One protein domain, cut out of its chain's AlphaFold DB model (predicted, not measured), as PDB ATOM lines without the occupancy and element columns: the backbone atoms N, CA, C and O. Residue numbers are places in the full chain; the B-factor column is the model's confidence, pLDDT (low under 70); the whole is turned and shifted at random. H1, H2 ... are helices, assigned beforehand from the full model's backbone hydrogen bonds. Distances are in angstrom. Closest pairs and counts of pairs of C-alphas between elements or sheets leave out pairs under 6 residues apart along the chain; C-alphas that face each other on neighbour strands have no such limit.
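AT A GLANCE: This is residues 59 to 77 and 115 to 218 of the 219 residues of an uncharacterized protein of Bondarzewia mesenterica (UniProt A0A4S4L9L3). One long helix, H4, runs nearly the whole length of the domain; the helical hairpin of H2 and H3 lies along one side of it through H2, and the short helix H1 crosses it on the opposite side. A long link, residues 151 to 181, with no named element, winds back from H3 to the beginning of H4, and residues 179 to 184 and 210 to 218 stick out. The printed part has 123 residues, with four named helices in the order H1, H2, H3, H4 and no named strand; the class is all helix. The whole is compact, with a radius of gyration of the C-alphas of 15.7 A, yet elongated, with spans of 55 by 29 by 26 A.

IN THESE COORDINATES: Begin at Arg 59 and go on to C-alpha 63 at (163.533, 166.924, 163.343), where H1 begins; it holds residues 63 to 73 and is 15.8 A long. Past the cut, find C-alpha 115 at (182.482, 179.250, 156.002); from there H2 runs through residues 115 to 133, 26.4 A. H3 follows at residues 140 to 150, 15.8 A. H4, the longest helix, holds residues 182 to 216 and runs 50.5 A to C-alpha 216 at (163.423, 186.509, 155.887).

HOW THE PARTS SIT: Start from H1, which touches H4 and stands about perpendicular to it at 89 degrees. Look at their closest C-alphas, those of Ser 65 and Gly 205, 4.2 A apart; H4 touches H1 with residues 201 to 208 alone. H2 touches H4 at a shallow tilt of 15 degrees, opposite ways, and their closest C-alphas, those of Thr 129 and Ile 192, are 6.6 A apart. H2 and H3 form a helical hairpin; they touch at a shallow tilt of 21 degrees, opposite ways, with the C-alphas of Val 126 and Ala 149 the closest at 6.0 A. H3 and H4 are close but not clearly touching, and their closest C-alphas, those of Ala 149 and Trp 196, are 8.0 A apart. H1 is apart from H2 and from H3. In H1, H2, H3 and H4, every pair of O i and N i+4 is within hydrogen-bond range.

THE WHOLE: The C-alphas of His 180 and Arg 218 are the two farthest apart, 56.7 A. Residues 78 to 114 are not printed, and C-alphas 77 and 115 stand 19.7 A apart across this cut, which lies in the link from H1 to H2. The link from H2 to H3 is short, and the link from H3 to H4 is long, with 31 residues. The mean pLDDT of the printed part is 84.8; look for values under 70 at residues 59 to 63, residue 138, residues 176 to 182 and residues 217 to 218.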
ATOM      1  N   ARG A  59     166.953 160.017 166.100       49.28
ATOM      2  CA  ARG A  59     168.075 160.474 166.936       49.28
ATOM      3  C   ARG A  59     168.745 161.744 166.419       49.28
ATOM      4  O   ARG A  59     169.713 162.203 167.024       49.28
ATOM      5  N   ALA A  60     168.257 162.322 165.320       52.66
ATOM      6  CA  ALA A  60     168.705 163.643 164.903       52.66
ATOM      7  C   ALA A  60     168.439 164.619 166.053       52.66
ATOM      8  O   ALA A  60     167.329 164.675 166.579       52.66
ATOM      9  N   SER A  61     169.432 165.431 166.417       52.72
ATOM     10  CA  SER A  61     169.302 166.433 167.487       52.72
ATOM     11  C   SER A  61     168.169 167.445 167.238       52.72
ATOM     12  O   SER A  61     167.839 168.236 168.114       52.72
ATOM     13  N   SER A  62     167.589 167.447 166.029       60.62
ATOM     14  CA  SER A  62     166.363 168.151 165.673       60.62
ATOM     15  C   SER A  62     165.700 167.509 164.444       60.62
ATOM     16  O   SER A  62     166.371 167.287 163.430       60.62
ATOM     17  N   SER A  63     164.376 167.311 164.492       67.88
ATOM     18  CA  SER A  63     163.533 166.924 163.343       67.88
ATOM     19  C   SER A  63     163.697 167.867 162.146       67.88
ATOM     20  O   SER A  63     163.562 167.454 160.996       67.88
ATOM     21  N   TYR A  64     164.081 169.122 162.397       77.12
ATOM     22  CA  TYR A  64     164.352 170.111 161.362       77.12
ATOM     23  C   TYR A  64     165.473 169.680 160.410       77.12
ATOM     24  O   TYR A  64     165.354 169.849 159.200       77.12
ATOM     25  N   SER A  65     166.544 169.071 160.921       77.94
ATOM     26  CA  SER A  65     167.678 168.664 160.079       77.94
ATOM     27  C   SER A  65     167.311 167.503 159.147       77.94
ATOM     28  O   SER A  65     167.776 167.454 158.011       77.94
ATOM     29  N   ALA A  66     166.415 166.614 159.592       75.44
ATOM     30  CA  ALA A  66     165.838 165.563 158.756       75.44
ATOM     31  C   ALA A  66     165.022 166.154 157.596       75.44
ATOM     32  O   ALA A  66     165.178 165.749 156.444       75.44
ATOM     33  N   VAL A  67     164.199 167.166 157.893       81.25
ATOM     34  CA  VAL A  67     163.418 167.894 156.885       81.25
ATOM     35  C   VAL A  67     164.338 168.550 155.857       81.25
ATOM     36  O   VAL A  67     164.095 168.412 154.662       81.25
ATOM     37  N   VAL A  68     165.428 169.194 156.288       85.81
ATOM     38  CA  VAL A  68     166.401 169.802 155.362       85.81
ATOM     39  C   VAL A  68     166.959 168.774 154.384       85.81
ATOM     40  O   VAL A  68     167.012 169.049 153.189       85.81
ATOM     41  N   GLN A  69     167.317 167.578 154.854       82.69
ATOM     42  CA  GLN A  69     167.844 166.529 153.979       82.69
ATOM     43  C   GLN A  69     166.810 165.983 153.004       82.69
ATOM     44  O   GLN A  69     167.123 165.810 151.828       82.69
ATOM     45  N   LEU A  70     165.583 165.731 153.466       81.00
ATOM     46  CA  LEU A  70     164.493 165.281 152.600       81.00
ATOM     47  C   LEU A  70     164.220 166.308 151.501       81.00
ATOM     48  O   LEU A  70     164.142 165.958 150.327       81.00
ATOM     49  N   TYR A  71     164.153 167.588 151.865       83.62
ATOM     50  CA  TYR A  71     163.932 168.659 150.903       83.62
ATOM     51  C   TYR A  71     165.133 168.836 149.975       83.62
ATOM     52  O   TYR A  71     164.940 169.109 148.794       83.62
ATOM     53  N   ALA A  72     166.362 168.662 150.467       84.62
ATOM     54  CA  ALA A  72     167.552 168.702 149.627       84.62
ATOM     55  C   ALA A  72     167.495 167.593 148.573       84.62
ATOM     56  O   ALA A  72     167.588 167.881 147.381       84.62
ATOM     57  N   ARG A  73     167.272 166.344 149.001       81.06
ATOM     58  CA  ARG A  73     167.202 165.165 148.123       81.06
ATOM     59  C   ARG A  73     166.086 165.275 147.086       81.06
ATOM     60  O   ARG A  73     166.282 164.897 145.939       81.06
ATOM     61  N   SER A  74     164.947 165.847 147.463       79.31
ATOM     62  CA  SER A  74     163.817 166.057 146.553       79.31
ATOM     63  C   SER A  74     163.953 167.308 145.676       79.31
ATOM     64  O   SER A  74     163.012 167.649 144.963       79.31
ATOM     65  N   SER A  75     165.078 168.036 145.732       80.44
ATOM     66  CA  SER A  75     165.253 169.328 145.044       80.44
ATOM     67  C   SER A  75     164.148 170.345 145.387       80.44
ATOM     68  O   SER A  75     163.672 171.113 144.549       80.44
ATOM     69  N   GLN A  76     163.707 170.327 146.646       83.81
ATOM     70  CA  GLN A  76     162.633 171.160 147.191       83.81
ATOM     71  C   GLN A  76     163.114 172.270 148.123       83.81
ATOM     72  O   GLN A  76     162.293 173.060 148.585       83.81
ATOM     73  N   LEU A  77     164.419 172.376 148.389       87.94
ATOM     74  CA  LEU A  77     164.938 173.519 149.131       87.94
ATOM     75  C   LEU A  77     164.699 174.819 148.358       87.94
ATOM     76  O   LEU A  77     165.078 174.965 147.194       87.94
ATOM     77  N   THR A 115     181.140 179.834 155.818       97.00
ATOM     78  CA  THR A 115     182.482 179.250 156.002       97.00
ATOM     79  C   THR A 115     182.814 179.025 157.467       97.00
ATOM     80  O   THR A 115     183.305 177.957 157.807       97.00
ATOM     81  N   SER A 116     182.508 179.981 158.347       97.06
ATOM     82  CA  SER A 116     182.782 179.851 159.786       97.06
ATOM     83  C   SER A 116     182.057 178.660 160.419       97.06
ATOM     84  O   SER A 116     182.603 177.982 161.288       97.06
ATOM     85  N   MET A 117     180.841 178.361 159.955       97.25
ATOM     86  CA  MET A 117     180.065 177.214 160.425       97.25
ATOM     87  C   MET A 117     180.685 175.902 159.944       97.25
ATOM     88  O   MET A 117     180.857 174.982 160.745       97.25
ATOM     89  N   ARG A 118     181.076 175.836 158.662       97.56
ATOM     90  CA  ARG A 118     181.788 174.679 158.103       97.56
ATOM     91  C   ARG A 118     183.104 174.431 158.831       97.56
ATOM     92  O   ARG A 118     183.348 173.308 159.250       97.56
ATOM     93  N   THR A 119     183.929 175.459 159.027       97.50
ATOM     94  CA  THR A 119     185.244 175.316 159.672       97.50
ATOM     95  C   THR A 119     185.133 174.940 161.146       97.50
ATOM     96  O   THR A 119     185.920 174.124 161.621       97.50
ATOM     97  N   SER A 120     184.143 175.475 161.869       97.12
ATOM     98  CA  SER A 120     183.885 175.087 163.258       97.12
ATOM     99  C   SER A 120     183.475 173.618 163.370       97.12
ATOM    100  O   SER A 120     184.059 172.889 164.168       97.12
ATOM    101  N   MET A 121     182.514 173.171 162.552       96.44
ATOM    102  CA  MET A 121     182.072 171.772 162.557       96.44
ATOM    103  C   MET A 121     183.181 170.828 162.087       96.44
ATOM    104  O   MET A 121     183.334 169.741 162.630       96.44
ATOM    105  N   LEU A 122     183.978 171.243 161.099       97.06
ATOM    106  CA  LEU A 122     185.113 170.467 160.605       97.06
ATOM    107  C   LEU A 122     186.141 170.218 161.710       97.06
ATOM    108  O   LEU A 122     186.645 169.107 161.840       97.06
ATOM    109  N   ARG A 123     186.431 171.236 162.530       97.69
ATOM    110  CA  ARG A 123     187.352 171.103 163.664       97.69
ATOM    111  C   ARG A 123     186.843 170.088 164.689       97.69
ATOM    112  O   ARG A 123     187.612 169.228 165.099       97.69
ATOM    113  N   GLU A 124     185.562 170.166 165.056       97.06
ATOM    114  CA  GLU A 124     184.909 169.200 165.958       97.06
ATOM    115  C   GLU A 124     184.948 167.783 165.357       97.06
ATOM    116  O   GLU A 124     185.294 166.825 166.040       97.06
ATOM    117  N   LEU A 125     184.690 167.649 164.052       96.50
ATOM    118  CA  LEU A 125     184.670 166.359 163.363       96.50
ATOM    119  C   LEU A 125     186.051 165.705 163.308       96.50
ATOM    120  O   LEU A 125     186.179 164.501 163.533       96.50
ATOM    121  N   VAL A 126     187.089 166.487 163.012       96.88
ATOM    122  CA  VAL A 126     188.471 166.000 162.992       96.88
ATOM    123  C   VAL A 126     188.917 165.586 164.395       96.88
ATOM    124  O   VAL A 126     189.576 164.556 164.524       96.88
ATOM    125  N   ASP A 127     188.534 166.329 165.437       96.31
ATOM    126  CA  ASP A 127     188.834 165.982 166.832       96.31
ATOM    127  C   ASP A 127     188.164 164.658 167.243       96.31
ATOM    128  O   ASP A 127     188.840 163.725 167.677       96.31
ATOM    129  N   GLU A 128     186.859 164.507 166.997       95.19
ATOM    130  CA  GLU A 128     186.126 163.266 167.291       95.19
ATOM    131  C   GLU A 128     186.655 162.063 166.496       95.19
ATOM    132  O   GLU A 128     186.834 160.971 167.041       95.19
ATOM    133  N   THR A 129     186.984 162.266 165.218       94.81
ATOM    134  CA  THR A 129     187.602 161.222 164.388       94.81
ATOM    135  C   THR A 129     188.970 160.826 164.948       94.81
ATOM    136  O   THR A 129     189.269 159.638 165.068       94.81
ATOM    137  N   SER A 130     189.783 161.802 165.363       93.44
ATOM    138  CA  SER A 130     191.106 161.558 165.950       93.44
ATOM    139  C   SER A 130     191.013 160.793 167.269       93.44
ATOM    140  O   SER A 130     191.790 159.864 167.480       93.44
ATOM    141  N   LYS A 131     190.038 161.111 168.132       92.88
ATOM    142  CA  LYS A 131     189.793 160.382 169.390       92.88
ATOM    143  C   LYS A 131     189.452 158.915 169.149       92.88
ATOM    144  O   LYS A 131     189.951 158.055 169.869       92.88
ATOM    145  N   LEU A 132     188.626 158.617 168.142       90.25
ATOM    146  CA  LEU A 132     188.289 157.235 167.792       90.25
ATOM    147  C   LEU A 132     189.496 156.456 167.265       90.25
ATOM    148  O   LEU A 132     189.681 155.294 167.624       90.25
ATOM    149  N   LEU A 133     190.320 157.093 166.434       89.19
ATOM    150  CA  LEU A 133     191.523 156.473 165.876       89.19
ATOM    151  C   LEU A 133     192.626 156.301 166.932       89.19
ATOM    152  O   LEU A 133     193.326 155.293 166.929       89.19
ATOM    153  N   GLY A 134     192.753 157.242 167.873       84.31
ATOM    154  CA  GLY A 134     193.768 157.231 168.934       84.31
ATOM    155  C   GLY A 134     193.604 156.119 169.975       84.31
ATOM    156  O   GLY A 134     194.520 155.871 170.752       84.31
ATOM    157  N   GLN A 135     192.472 155.410 169.978       79.81
ATOM    158  CA  GLN A 135     192.254 154.223 170.816       79.81
ATOM    159  C   GLN A 135     193.003 152.981 170.302       79.81
ATOM    160  O   GLN A 135     192.928 151.919 170.920       79.81
ATOM    161  N   ARG A 136     193.684 153.087 169.155       74.81
ATOM    162  CA  ARG A 136     194.382 151.990 168.477       74.81
ATOM    163  C   ARG A 136     195.779 152.428 168.021       74.81
ATOM    164  O   ARG A 136     196.019 153.627 167.868       74.81
ATOM    165  N   PRO A 137     196.703 151.478 167.779       76.06
ATOM    166  CA  PRO A 137     198.010 151.786 167.208       76.06
ATOM    167  C   PRO A 137     197.868 152.558 165.894       76.06
ATOM    168  O   PRO A 137     197.015 152.230 165.074       76.06
ATOM    169  N   PHE A 138     198.692 153.588 165.701       69.62
ATOM    170  CA  PHE A 138     198.630 154.423 164.507       69.62
ATOM    171  C   PHE A 138     199.024 153.631 163.255       69.62
ATOM    172  O   PHE A 138     200.122 153.080 163.189       69.62
ATOM    173  N   THR A 139     198.150 153.616 162.248       75.12
ATOM    174  CA  THR A 139     198.416 153.002 160.939       75.12
ATOM    175  C   THR A 139     198.353 154.043 159.823       75.12
ATOM    176  O   THR A 139     197.832 155.147 160.002       75.12
ATOM    177  N   ARG A 140     198.849 153.695 158.628       73.88
ATOM    178  CA  ARG A 140     198.694 154.525 157.417       73.88
ATOM    179  C   ARG A 140     197.225 154.886 157.164       73.88
ATOM    180  O   ARG A 140     196.922 156.008 156.766       73.88
ATOM    181  N   ASP A 141     196.318 153.980 157.489       79.81
ATOM    182  CA  ASP A 141     194.876 154.158 157.327       79.81
ATOM    183  C   ASP A 141     194.312 155.285 158.193       79.81
ATOM    184  O   ASP A 141     193.387 155.980 157.775       79.81
ATOM    185  N   HIS A 142     194.905 155.536 159.366       86.25
ATOM    186  CA  HIS A 142     194.506 156.655 160.221       86.25
ATOM    187  C   HIS A 142     194.741 157.991 159.513       86.25
ATOM    188  O   HIS A 142     193.890 158.877 159.576       86.25
ATOM    189  N   SER A 143     195.870 158.132 158.808       87.06
ATOM    190  CA  SER A 143     196.176 159.354 158.057       87.06
ATOM    191  C   SER A 143     195.178 159.589 156.920       87.06
ATOM    192  O   SER A 143     194.629 160.682 156.819       87.06
ATOM    193  N   LEU A 144     194.836 158.537 156.165       89.75
ATOM    194  CA  LEU A 144     193.856 158.604 155.079       89.75
ATOM    195  C   LEU A 144     192.462 158.989 155.585       89.75
ATOM    196  O   LEU A 144     191.819 159.868 155.019       89.75
ATOM    197  N   ILE A 145     191.998 158.373 156.675       91.94
ATOM    198  CA  ILE A 145     190.693 158.694 157.270       91.94
ATOM    199  C   ILE A 145     190.656 160.152 157.746       91.94
ATOM    200  O   ILE A 145     189.656 160.840 157.536       91.94
ATOM    201  N   LEU A 146     191.734 160.649 158.360       93.75
ATOM    202  CA  LEU A 146     191.821 162.046 158.790       93.75
ATOM    203  C   LEU A 146     191.875 163.020 157.608       93.75
ATOM    204  O   LEU A 146     191.292 164.099 157.692       93.75
ATOM    205  N   ASP A 147     192.522 162.655 156.505       92.69
ATOM    206  CA  ASP A 147     192.535 163.470 155.288       92.69
ATOM    207  C   ASP A 147     191.151 163.538 154.634       92.69
ATOM    208  O   ASP A 147     190.709 164.617 154.225       92.69
ATOM    209  N   ILE A 148     190.411 162.425 154.628       93.88
ATOM    210  CA  ILE A 148     189.004 162.409 154.208       93.88
ATOM    211  C   ILE A 148     188.165 163.304 155.126       93.88
ATOM    212  O   ILE A 148     187.426 164.158 154.631       93.88
ATOM    213  N   ALA A 149     188.329 163.175 156.446       95.31
ATOM    214  CA  ALA A 149     187.632 163.988 157.439       95.31
ATOM    215  C   ALA A 149     187.867 165.492 157.220       95.31
ATOM    216  O   ALA A 149     186.915 166.270 157.220       95.31
ATOM    217  N   ARG A 150     189.119 165.905 156.971       95.56
ATOM    218  CA  ARG A 150     189.501 167.305 156.697       95.56
ATOM    219  C   ARG A 150     188.861 167.865 155.428       95.56
ATOM    220  O   ARG A 150     188.623 169.066 155.357       95.56
ATOM    221  N   GLY A 151     188.581 167.013 154.445       93.75
ATOM    222  CA  GLY A 151     187.920 167.393 153.198       93.75
ATOM    223  C   GLY A 151     186.401 167.215 153.203       93.75
ATOM    224  O   GLY A 151     185.776 167.415 152.165       93.75
ATOM    225  N   LEU A 152     185.780 166.816 154.320       95.00
ATOM    226  CA  LEU A 152     184.391 166.348 154.309       95.00
ATOM    227  C   LEU A 152     183.398 167.424 153.838       95.00
ATOM    228  O   LEU A 152     182.525 167.149 153.018       95.00
ATOM    229  N   PHE A 153     183.546 168.664 154.306       96.31
ATOM    230  CA  PHE A 153     182.619 169.766 154.000       96.31
ATOM    231  C   PHE A 153     183.067 170.649 152.830       96.31
ATOM    232  O   PHE A 153     182.644 171.802 152.724       96.31
ATOM    233  N   SER A 154     183.937 170.126 151.969       94.50
ATOM    234  CA  SER A 154     184.497 170.830 150.818       94.50
ATOM    235  C   SER A 154     184.570 169.918 149.601       94.50
ATOM    236  O   SER A 154     184.761 168.710 149.733       94.50
ATOM    237  N   ASP A 155     184.460 170.510 148.419       91.88
ATOM    238  CA  ASP A 155     184.739 169.822 147.159       91.88
ATOM    239  C   ASP A 155     186.196 169.333 147.134       91.88
ATOM    240  O   ASP A 155     187.097 169.996 147.657       91.88
ATOM    241  N   GLY A 156     186.436 168.156 146.556       86.44
ATOM    242  CA  GLY A 156     187.769 167.558 146.544       86.44
ATOM    243  C   GLY A 156     187.798 166.078 146.181       86.44
ATOM    244  O   GLY A 156     186.768 165.430 146.026       86.44
ATOM    245  N   GLY A 157     189.011 165.531 146.069       81.44
ATOM    246  CA  GLY A 157     189.282 164.146 145.650       81.44
ATOM    247  C   GLY A 157     188.618 163.052 146.489       81.44
ATOM    248  O   GLY A 157     188.425 161.948 145.996       81.44
ATOM    249  N   ASN A 158     188.243 163.365 147.728       83.69
ATOM    250  CA  ASN A 158     187.666 162.403 148.665       83.69
ATOM    251  C   ASN A 158     186.198 162.079 148.353       83.69
ATOM    252  O   ASN A 158     185.689 161.049 148.788       83.69
ATOM    253  N   TRP A 159     185.508 162.959 147.623       83.25
ATOM    254  CA  TRP A 159     184.117 162.761 147.239       83.25
ATOM    255  C   TRP A 159     184.007 162.129 145.853       83.25
ATOM    256  O   TRP A 159     184.736 162.528 144.936       83.25
ATOM    257  N   PRO A 160     183.038 161.221 145.638       76.94
ATOM    258  CA  PRO A 160     182.653 160.833 144.291       76.94
ATOM    259  C   PRO A 160     182.319 162.080 143.465       76.94
ATOM    260  O   PRO A 160     181.671 163.004 143.955       76.94
ATOM    261  N   GLN A 161     182.783 162.119 142.214       80.44
ATOM    262  CA  GLN A 161     182.605 163.263 141.303       80.44
ATOM    263  C   GLN A 161     183.239 164.582 141.784       80.44
ATOM    264  O   GLN A 161     182.924 165.640 141.245       80.44
ATOM    265  N   HIS A 162     184.136 164.538 142.774       82.12
ATOM    266  CA  HIS A 162     184.820 165.702 143.342       82.12
ATOM    267  C   HIS A 162     183.909 166.756 143.997       82.12
ATOM    268  O   HIS A 162     184.377 167.855 144.295       82.12
ATOM    269  N   SER A 163     182.640 166.426 144.253       85.12
ATOM    270  CA  SER A 163     181.628 167.346 144.785       85.12
ATOM    271  C   SER A 163     181.135 166.885 146.153       85.12
ATOM    272  O   SER A 163     180.672 165.753 146.307       85.12
ATOM    273  N   SER A 164     181.214 167.761 147.155       90.44
ATOM    274  CA  SER A 164     180.735 167.447 148.497       90.44
ATOM    275  C   SER A 164     179.216 167.416 148.540       90.44
ATOM    276  O   SER A 164     178.536 168.398 148.257       90.44
ATOM    277  N   HIS A 165     178.681 166.281 148.970       89.56
ATOM    278  CA  HIS A 165     177.246 166.025 149.043       89.56
ATOM    279  C   HIS A 165     176.775 165.781 150.486       89.56
ATOM    280  O   HIS A 165     175.721 165.191 150.722       89.56
ATOM    281  N   PHE A 166     177.528 166.274 151.478       91.75
ATOM    282  CA  PHE A 166     177.247 166.058 152.906       91.75
ATOM    283  C   PHE A 166     175.823 166.476 153.313       91.75
ATOM    284  O   PHE A 166     175.203 165.871 154.188       91.75
ATOM    285  N   TYR A 167     175.275 167.502 152.658       90.56
ATOM    286  CA  TYR A 167     173.947 168.046 152.939       90.56
ATOM    287  C   TYR A 167     172.802 167.109 152.525       90.56
ATOM    288  O   TYR A 167     171.668 167.305 152.957       90.56
ATOM    289  N   PHE A 168     173.086 166.050 151.764       86.31
ATOM    290  CA  PHE A 168     172.152 164.950 151.540       86.31
ATOM    291  C   PHE A 168     172.201 163.886 152.644       86.31
ATOM    292  O   PHE A 168     171.460 162.907 152.570       86.31
ATOM    293  N   GLY A 169     173.040 164.040 153.669       81.56
ATOM    294  CA  GLY A 169     173.229 163.023 154.705       81.56
ATOM    295  C   GLY A 169     174.024 161.819 154.216       81.56
ATOM    296  O   GLY A 169     173.815 160.711 154.694       81.56
ATOM    297  N   THR A 170     174.898 162.014 153.239       83.94
ATOM    298  CA  THR A 170     175.850 160.995 152.795       83.94
ATOM    299  C   THR A 170     177.244 161.334 153.276       83.94
ATOM    300  O   THR A 170     177.540 162.493 153.567       83.94
ATOM    301  N   VAL A 171     178.101 160.327 153.314       89.06
ATOM    302  CA  VAL A 171     179.526 160.448 153.614       89.06
ATOM    303  C   VAL A 171     180.323 159.973 152.396       89.06
ATOM    304  O   VAL A 171     179.753 159.279 151.558       89.06
ATOM    305  N   PRO A 172     181.590 160.380 152.231       88.44
ATOM    306  CA  PRO A 172     182.464 159.804 151.221       88.44
ATOM    307  C   PRO A 172     182.828 158.356 151.590       88.44
ATOM    308  O   PRO A 172     182.807 157.999 152.776       88.44
ATOM    309  N   PRO A 173     183.207 157.529 150.603       84.81
ATOM    310  CA  PRO A 173     183.617 156.159 150.860       84.81
ATOM    311  C   PRO A 173     184.856 156.133 151.759       84.81
ATOM    312  O   PRO A 173     185.873 156.769 151.480       84.81
ATOM    313  N   LEU A 174     184.769 155.371 152.848       85.19
ATOM    314  CA  LEU A 174     185.920 155.078 153.695       85.19
ATOM    315  C   LEU A 174     186.793 154.006 153.023       85.19
ATOM    316  O   LEU A 174     186.246 153.081 152.414       85.19
ATOM    317  N   PRO A 175     188.130 154.101 153.126       80.88
ATOM    318  CA  PRO A 175     189.030 153.146 152.496       80.88
ATOM    319  C   PRO A 175     188.792 151.728 153.031       80.88
ATOM    320  O   PRO A 175     188.662 151.507 154.239       80.88
ATOM    321  N   THR A 176     188.753 150.753 152.122       67.38
ATOM    322  CA  THR A 176     188.823 149.331 152.465       67.38
ATOM    323  C   THR A 176     190.250 149.021 152.883       67.38
ATOM    324  O   THR A 176     191.155 149.054 152.055       67.38
ATOM    325  N   LEU A 177     190.459 148.785 154.174       61.41
ATOM    326  CA  LEU A 177     191.793 148.499 154.700       61.41
ATOM    327  C   LEU A 177     192.146 147.037 154.411       61.41
ATOM    328  O   LEU A 177     191.272 146.165 154.484       61.41
ATOM    329  N   ASP A 178     193.409 146.759 154.125       52.19
ATOM    330  CA  ASP A 178     193.910 145.396 153.981       52.19
ATOM    331  C   ASP A 178     194.339 144.875 155.363       52.19
ATOM    332  O   ASP A 178     195.257 145.389 155.989       52.19
ATOM    333  N   ASP A 179     193.628 143.843 155.820       52.38
ATOM    334  CA  ASP A 179     193.987 142.924 156.911       52.38
ATOM    335  C   ASP A 179     193.747 143.276 158.412       52.38
ATOM    336  O   ASP A 179     193.697 144.424 158.850       52.38
ATOM    337  N   HIS A 180     193.557 142.170 159.152       53.09
ATOM    338  CA  HIS A 180     193.444 141.862 160.590       53.09
ATOM    339  C   HIS A 180     192.190 142.340 161.378       53.09
ATOM    340  O   HIS A 180     191.875 143.519 161.495       53.09
ATOM    341  N   THR A 181     191.446 141.342 161.893       61.25
ATOM    342  CA  THR A 181     190.144 141.379 162.613       61.25
ATOM    343  C   THR A 181     189.027 142.223 161.969       61.25
ATOM    344  O   THR A 181     188.605 143.272 162.459       61.25
ATOM    345  N   PHE A 182     188.453 141.675 160.888       63.81
ATOM    346  CA  PHE A 182     187.317 142.218 160.120       63.81
ATOM    347  C   PHE A 182     186.211 142.867 160.980       63.81
ATOM    348  O   PHE A 182     185.742 143.960 160.664       63.81
ATOM    349  N   THR A 183     185.834 142.238 162.098       70.19
ATOM    350  CA  THR A 183     184.737 142.686 162.972       70.19
ATOM    351  C   THR A 183     185.034 143.993 163.711       70.19
ATOM    352  O   THR A 183     184.209 144.908 163.701       70.19
ATOM    353  N   ASP A 184     186.206 144.124 164.337       75.88
ATOM    354  CA  ASP A 184     186.552 145.322 165.115       75.88
ATOM    355  C   ASP A 184     186.869 146.511 164.217       75.88
ATOM    356  O   ASP A 184     186.639 147.666 164.595       75.88
ATOM    357  N   ARG A 185     187.368 146.245 163.010       76.50
ATOM    358  CA  ARG A 185     187.531 147.250 161.963       76.50
ATOM    359  C   ARG A 185     186.189 147.740 161.438       76.50
ATOM    360  O   ARG A 185     185.967 148.946 161.401       76.50
ATOM    361  N   HIS A 186     185.291 146.827 161.074       79.06
ATOM    362  CA  HIS A 186     183.968 147.192 160.576       79.06
ATOM    363  C   HIS A 186     183.207 148.035 161.608       79.06
ATOM    364  O   HIS A 186     182.662 149.078 161.271       79.06
ATOM    365  N   ARG A 187     183.268 147.661 162.892       83.50
ATOM    366  CA  ARG A 187     182.695 148.459 163.988       83.50
ATOM    367  C   ARG A 187     183.276 149.873 164.065       83.50
ATOM    368  O   ARG A 187     182.520 150.818 164.270       83.50
ATOM    369  N   LEU A 188     184.593 150.026 163.898       86.00
ATOM    370  CA  LEU A 188     185.248 151.336 163.907       86.00
ATOM    371  C   LEU A 188     184.803 152.199 162.721       86.00
ATOM    372  O   LEU A 188     184.378 153.330 162.933       86.00
ATOM    373  N   LEU A 189     184.856 151.666 161.497       86.69
ATOM    374  CA  LEU A 189     184.455 152.400 160.291       86.69
ATOM    375  C   LEU A 189     182.969 152.766 160.320       86.69
ATOM    376  O   LEU A 189     182.616 153.903 160.023       86.69
ATOM    377  N   THR A 190     182.111 151.857 160.786       86.50
ATOM    378  CA  THR A 190     180.689 152.139 161.009       86.50
ATOM    379  C   THR A 190     180.501 153.256 162.034       86.50
ATOM    380  O   THR A 190     179.714 154.169 161.800       86.50
ATOM    381  N   ARG A 191     181.254 153.261 163.144       89.06
ATOM    382  CA  ARG A 191     181.181 154.340 164.143       89.06
ATOM    383  C   ARG A 191     181.655 155.683 163.581       89.06
ATOM    384  O   ARG A 191     181.022 156.701 163.846       89.06
ATOM    385  N   ILE A 192     182.727 155.690 162.791       91.50
ATOM    386  CA  ILE A 192     183.232 156.889 162.106       91.50
ATOM    387  C   ILE A 192     182.178 157.416 161.124       91.50
ATOM    388  O   ILE A 192     181.801 158.583 161.208       91.50
ATOM    389  N   SER A 193     181.639 156.545 160.265       90.56
ATOM    390  CA  SER A 193     180.575 156.883 159.314       90.56
ATOM    391  C   SER A 193     179.351 157.478 160.021       90.56
ATOM    392  O   SER A 193     178.859 158.536 159.632       90.56
ATOM    393  N   GLN A 194     178.915 156.881 161.136       88.56
ATOM    394  CA  GLN A 194     177.799 157.388 161.940       88.56
ATOM    395  C   GLN A 194     178.056 158.792 162.507       88.56
ATOM    396  O   GLN A 194     177.147 159.630 162.489       88.56
ATOM    397  N   ILE A 195     179.271 159.072 162.992       91.75
ATOM    398  CA  ILE A 195     179.645 160.409 163.480       91.75
ATOM    399  C   ILE A 195     179.641 161.409 162.326       91.75
ATOM    400  O   ILE A 195     178.994 162.451 162.424       91.75
ATOM    401  N   TRP A 196     180.299 161.085 161.213       93.69
ATOM    402  CA  TRP A 196     180.376 161.964 160.047       93.69
ATOM    403  C   TRP A 196     178.997 162.279 159.479       93.69
ATOM    404  O   TRP A 196     178.684 163.440 159.211       93.69
ATOM    405  N   HIS A 197     178.145 161.263 159.369       90.00
ATOM    406  CA  HIS A 197     176.755 161.410 158.974       90.00
ATOM    407  C   HIS A 197     176.017 162.363 159.923       90.00
ATOM    408  O   HIS A 197     175.471 163.372 159.478       90.00
ATOM    409  N   SER A 198     176.066 162.106 161.234       88.88
ATOM    410  CA  SER A 198     175.376 162.914 162.250       88.88
ATOM    411  C   SER A 198     175.822 164.381 162.247       88.88
ATOM    412  O   SER A 198     174.992 165.291 162.324       88.88
ATOM    413  N   MET A 199     177.122 164.638 162.104       91.94
ATOM    414  CA  MET A 199     177.665 165.998 162.032       91.94
ATOM    415  C   MET A 199     177.297 166.697 160.721       91.94
ATOM    416  O   MET A 199     176.966 167.884 160.735       91.94
ATOM    417  N   SER A 200     177.258 165.961 159.607       92.44
ATOM    418  CA  SER A 200     176.773 166.463 158.315       92.44
ATOM    419  C   SER A 200     175.306 166.893 158.393       92.44
ATOM    420  O   SER A 200     174.960 167.989 157.949       92.44
ATOM    421  N   ILE A 201     174.454 166.076 159.031       88.38
ATOM    422  CA  ILE A 201     173.039 166.392 159.295       88.38
ATOM    423  C   ILE A 201     172.930 167.695 160.093       88.38
ATOM    424  O   ILE A 201     172.206 168.615 159.705       88.38
ATOM    425  N   ARG A 202     173.662 167.777 161.211       90.94
ATOM    426  CA  ARG A 202     173.634 168.924 162.127       90.94
ATOM    427  C   ARG A 202     174.076 170.209 161.431       90.94
ATOM    428  O   ARG A 202     173.396 171.228 161.546       90.94
ATOM    429  N   LEU A 203     175.173 170.160 160.676       94.69
ATOM    430  CA  LEU A 203     175.688 171.306 159.928       94.69
ATOM    431  C   LEU A 203     174.708 171.780 158.855       94.69
ATOM    432  O   LEU A 203     174.455 172.980 158.759       94.69
ATOM    433  N   ALA A 204     174.125 170.858 158.085       94.19
ATOM    434  CA  ALA A 204     173.130 171.200 157.074       94.19
ATOM    435  C   ALA A 204     171.904 171.883 157.708       94.19
ATOM    436  O   ALA A 204     171.476 172.945 157.256       94.19
ATOM    437  N   GLY A 205     171.392 171.342 158.818       92.31
ATOM    438  CA  GLY A 205     170.303 171.962 159.575       92.31
ATOM    439  C   GLY A 205     170.646 173.375 160.061       92.31
ATOM    440  O   GLY A 205     169.840 174.298 159.929       92.31
ATOM    441  N   TRP A 206     171.859 173.579 160.580       94.00
ATOM    442  CA  TRP A 206     172.307 174.885 161.060       94.00
ATOM    443  C   TRP A 206     172.481 175.916 159.945       94.00
ATOM    444  O   TRP A 206     171.984 177.038 160.085       94.00
ATOM    445  N   ILE A 207     173.158 175.552 158.850       96.12
ATOM    446  CA  ILE A 207     173.346 176.430 157.686       96.12
ATOM    447  C   ILE A 207     171.982 176.838 157.136       96.12
ATOM    448  O   ILE A 207     171.720 178.029 156.978       96.12
ATOM    449  N   TRP A 208     171.084 175.874 156.921       95.25
ATOM    450  CA  TRP A 208     169.763 176.159 156.369       95.25
ATOM    451  C   TRP A 208     168.904 177.013 157.305       95.25
ATOM    452  O   TRP A 208     168.246 177.961 156.872       95.25
ATOM    453  N   GLY A 209     168.956 176.738 158.611       93.25
ATOM    454  CA  GLY A 209     168.262 177.541 159.612       93.25
ATOM    455  C   GLY A 209     168.748 178.992 159.632       93.25
ATOM    456  O   GLY A 209     167.933 179.909 159.734       93.25
ATOM    457  N   LYS A 210     170.063 179.220 159.504       94.31
ATOM    458  CA  LYS A 210     170.628 180.571 159.384       94.31
ATOM    459  C   LYS A 210     170.226 181.230 158.068       94.31
ATOM    460  O   LYS A 210     169.739 182.354 158.103       94.31
ATOM    461  N   TYR A 211     170.353 180.514 156.950       94.88
ATOM    462  CA  TYR A 211     169.918 180.969 155.629       94.88
ATOM    463  C   TYR A 211     168.478 181.496 155.674       94.88
ATOM    464  O   TYR A 211     168.256 182.665 155.379       94.88
ATOM    465  N   LYS A 212     167.511 180.698 156.157       93.12
ATOM    466  CA  LYS A 212     166.100 181.121 156.201       93.12
ATOM    467  C   LYS A 212     165.851 182.317 157.120       93.12
ATOM    468  O   LYS A 212     164.961 183.109 156.817       93.12
ATOM    469  N   ARG A 213     166.581 182.453 158.235       92.44
ATOM    470  CA  ARG A 213     166.474 183.638 159.106       92.44
ATOM    471  C   ARG A 213     166.979 184.886 158.392       92.44
ATOM    472  O   ARG A 213     166.269 185.882 158.355       92.44
ATOM    473  N   ASP A 214     168.150 184.802 157.772       91.50
ATOM    474  CA  ASP A 214     168.786 185.950 157.133       91.50
ATOM    475  C   ASP A 214     168.031 186.384 155.859       91.50
ATOM    476  O   ASP A 214     167.885 187.578 155.621       91.50
ATOM    477  N   THR A 215     167.472 185.451 155.074       87.88
ATOM    478  CA  THR A 215     166.648 185.787 153.893       87.88
ATOM    479  C   THR A 215     165.275 186.348 154.261       87.88
ATOM    480  O   THR A 215     164.726 187.154 153.521       87.88
ATOM    481  N   ARG A 216     164.692 185.935 155.397       82.00
ATOM    482  CA  ARG A 216     163.423 186.509 155.887       82.00
ATOM    483  C   ARG A 216     163.571 187.955 156.346       82.00
ATOM    484  O   ARG A 216     162.593 188.676 156.301       82.00
ATOM    485  N   LEU A 217     164.756 188.353 156.805       69.44
ATOM    486  CA  LEU A 217     165.040 189.728 157.223       69.44
ATOM    487  C   LEU A 217     165.333 190.669 156.041       69.44
ATOM    488  O   LEU A 217     165.441 191.873 156.246       69.44
ATOM    489  N   ARG A 218     165.534 190.126 154.835       64.88
ATOM    490  CA  ARG A 218     165.893 190.881 153.620       64.88
ATOM    491  C   ARG A 218     164.724 191.086 152.653       64.88
ATOM    492  O   ARG A 218     164.864 191.905 151.750       64.88
TER     493      ARG A 218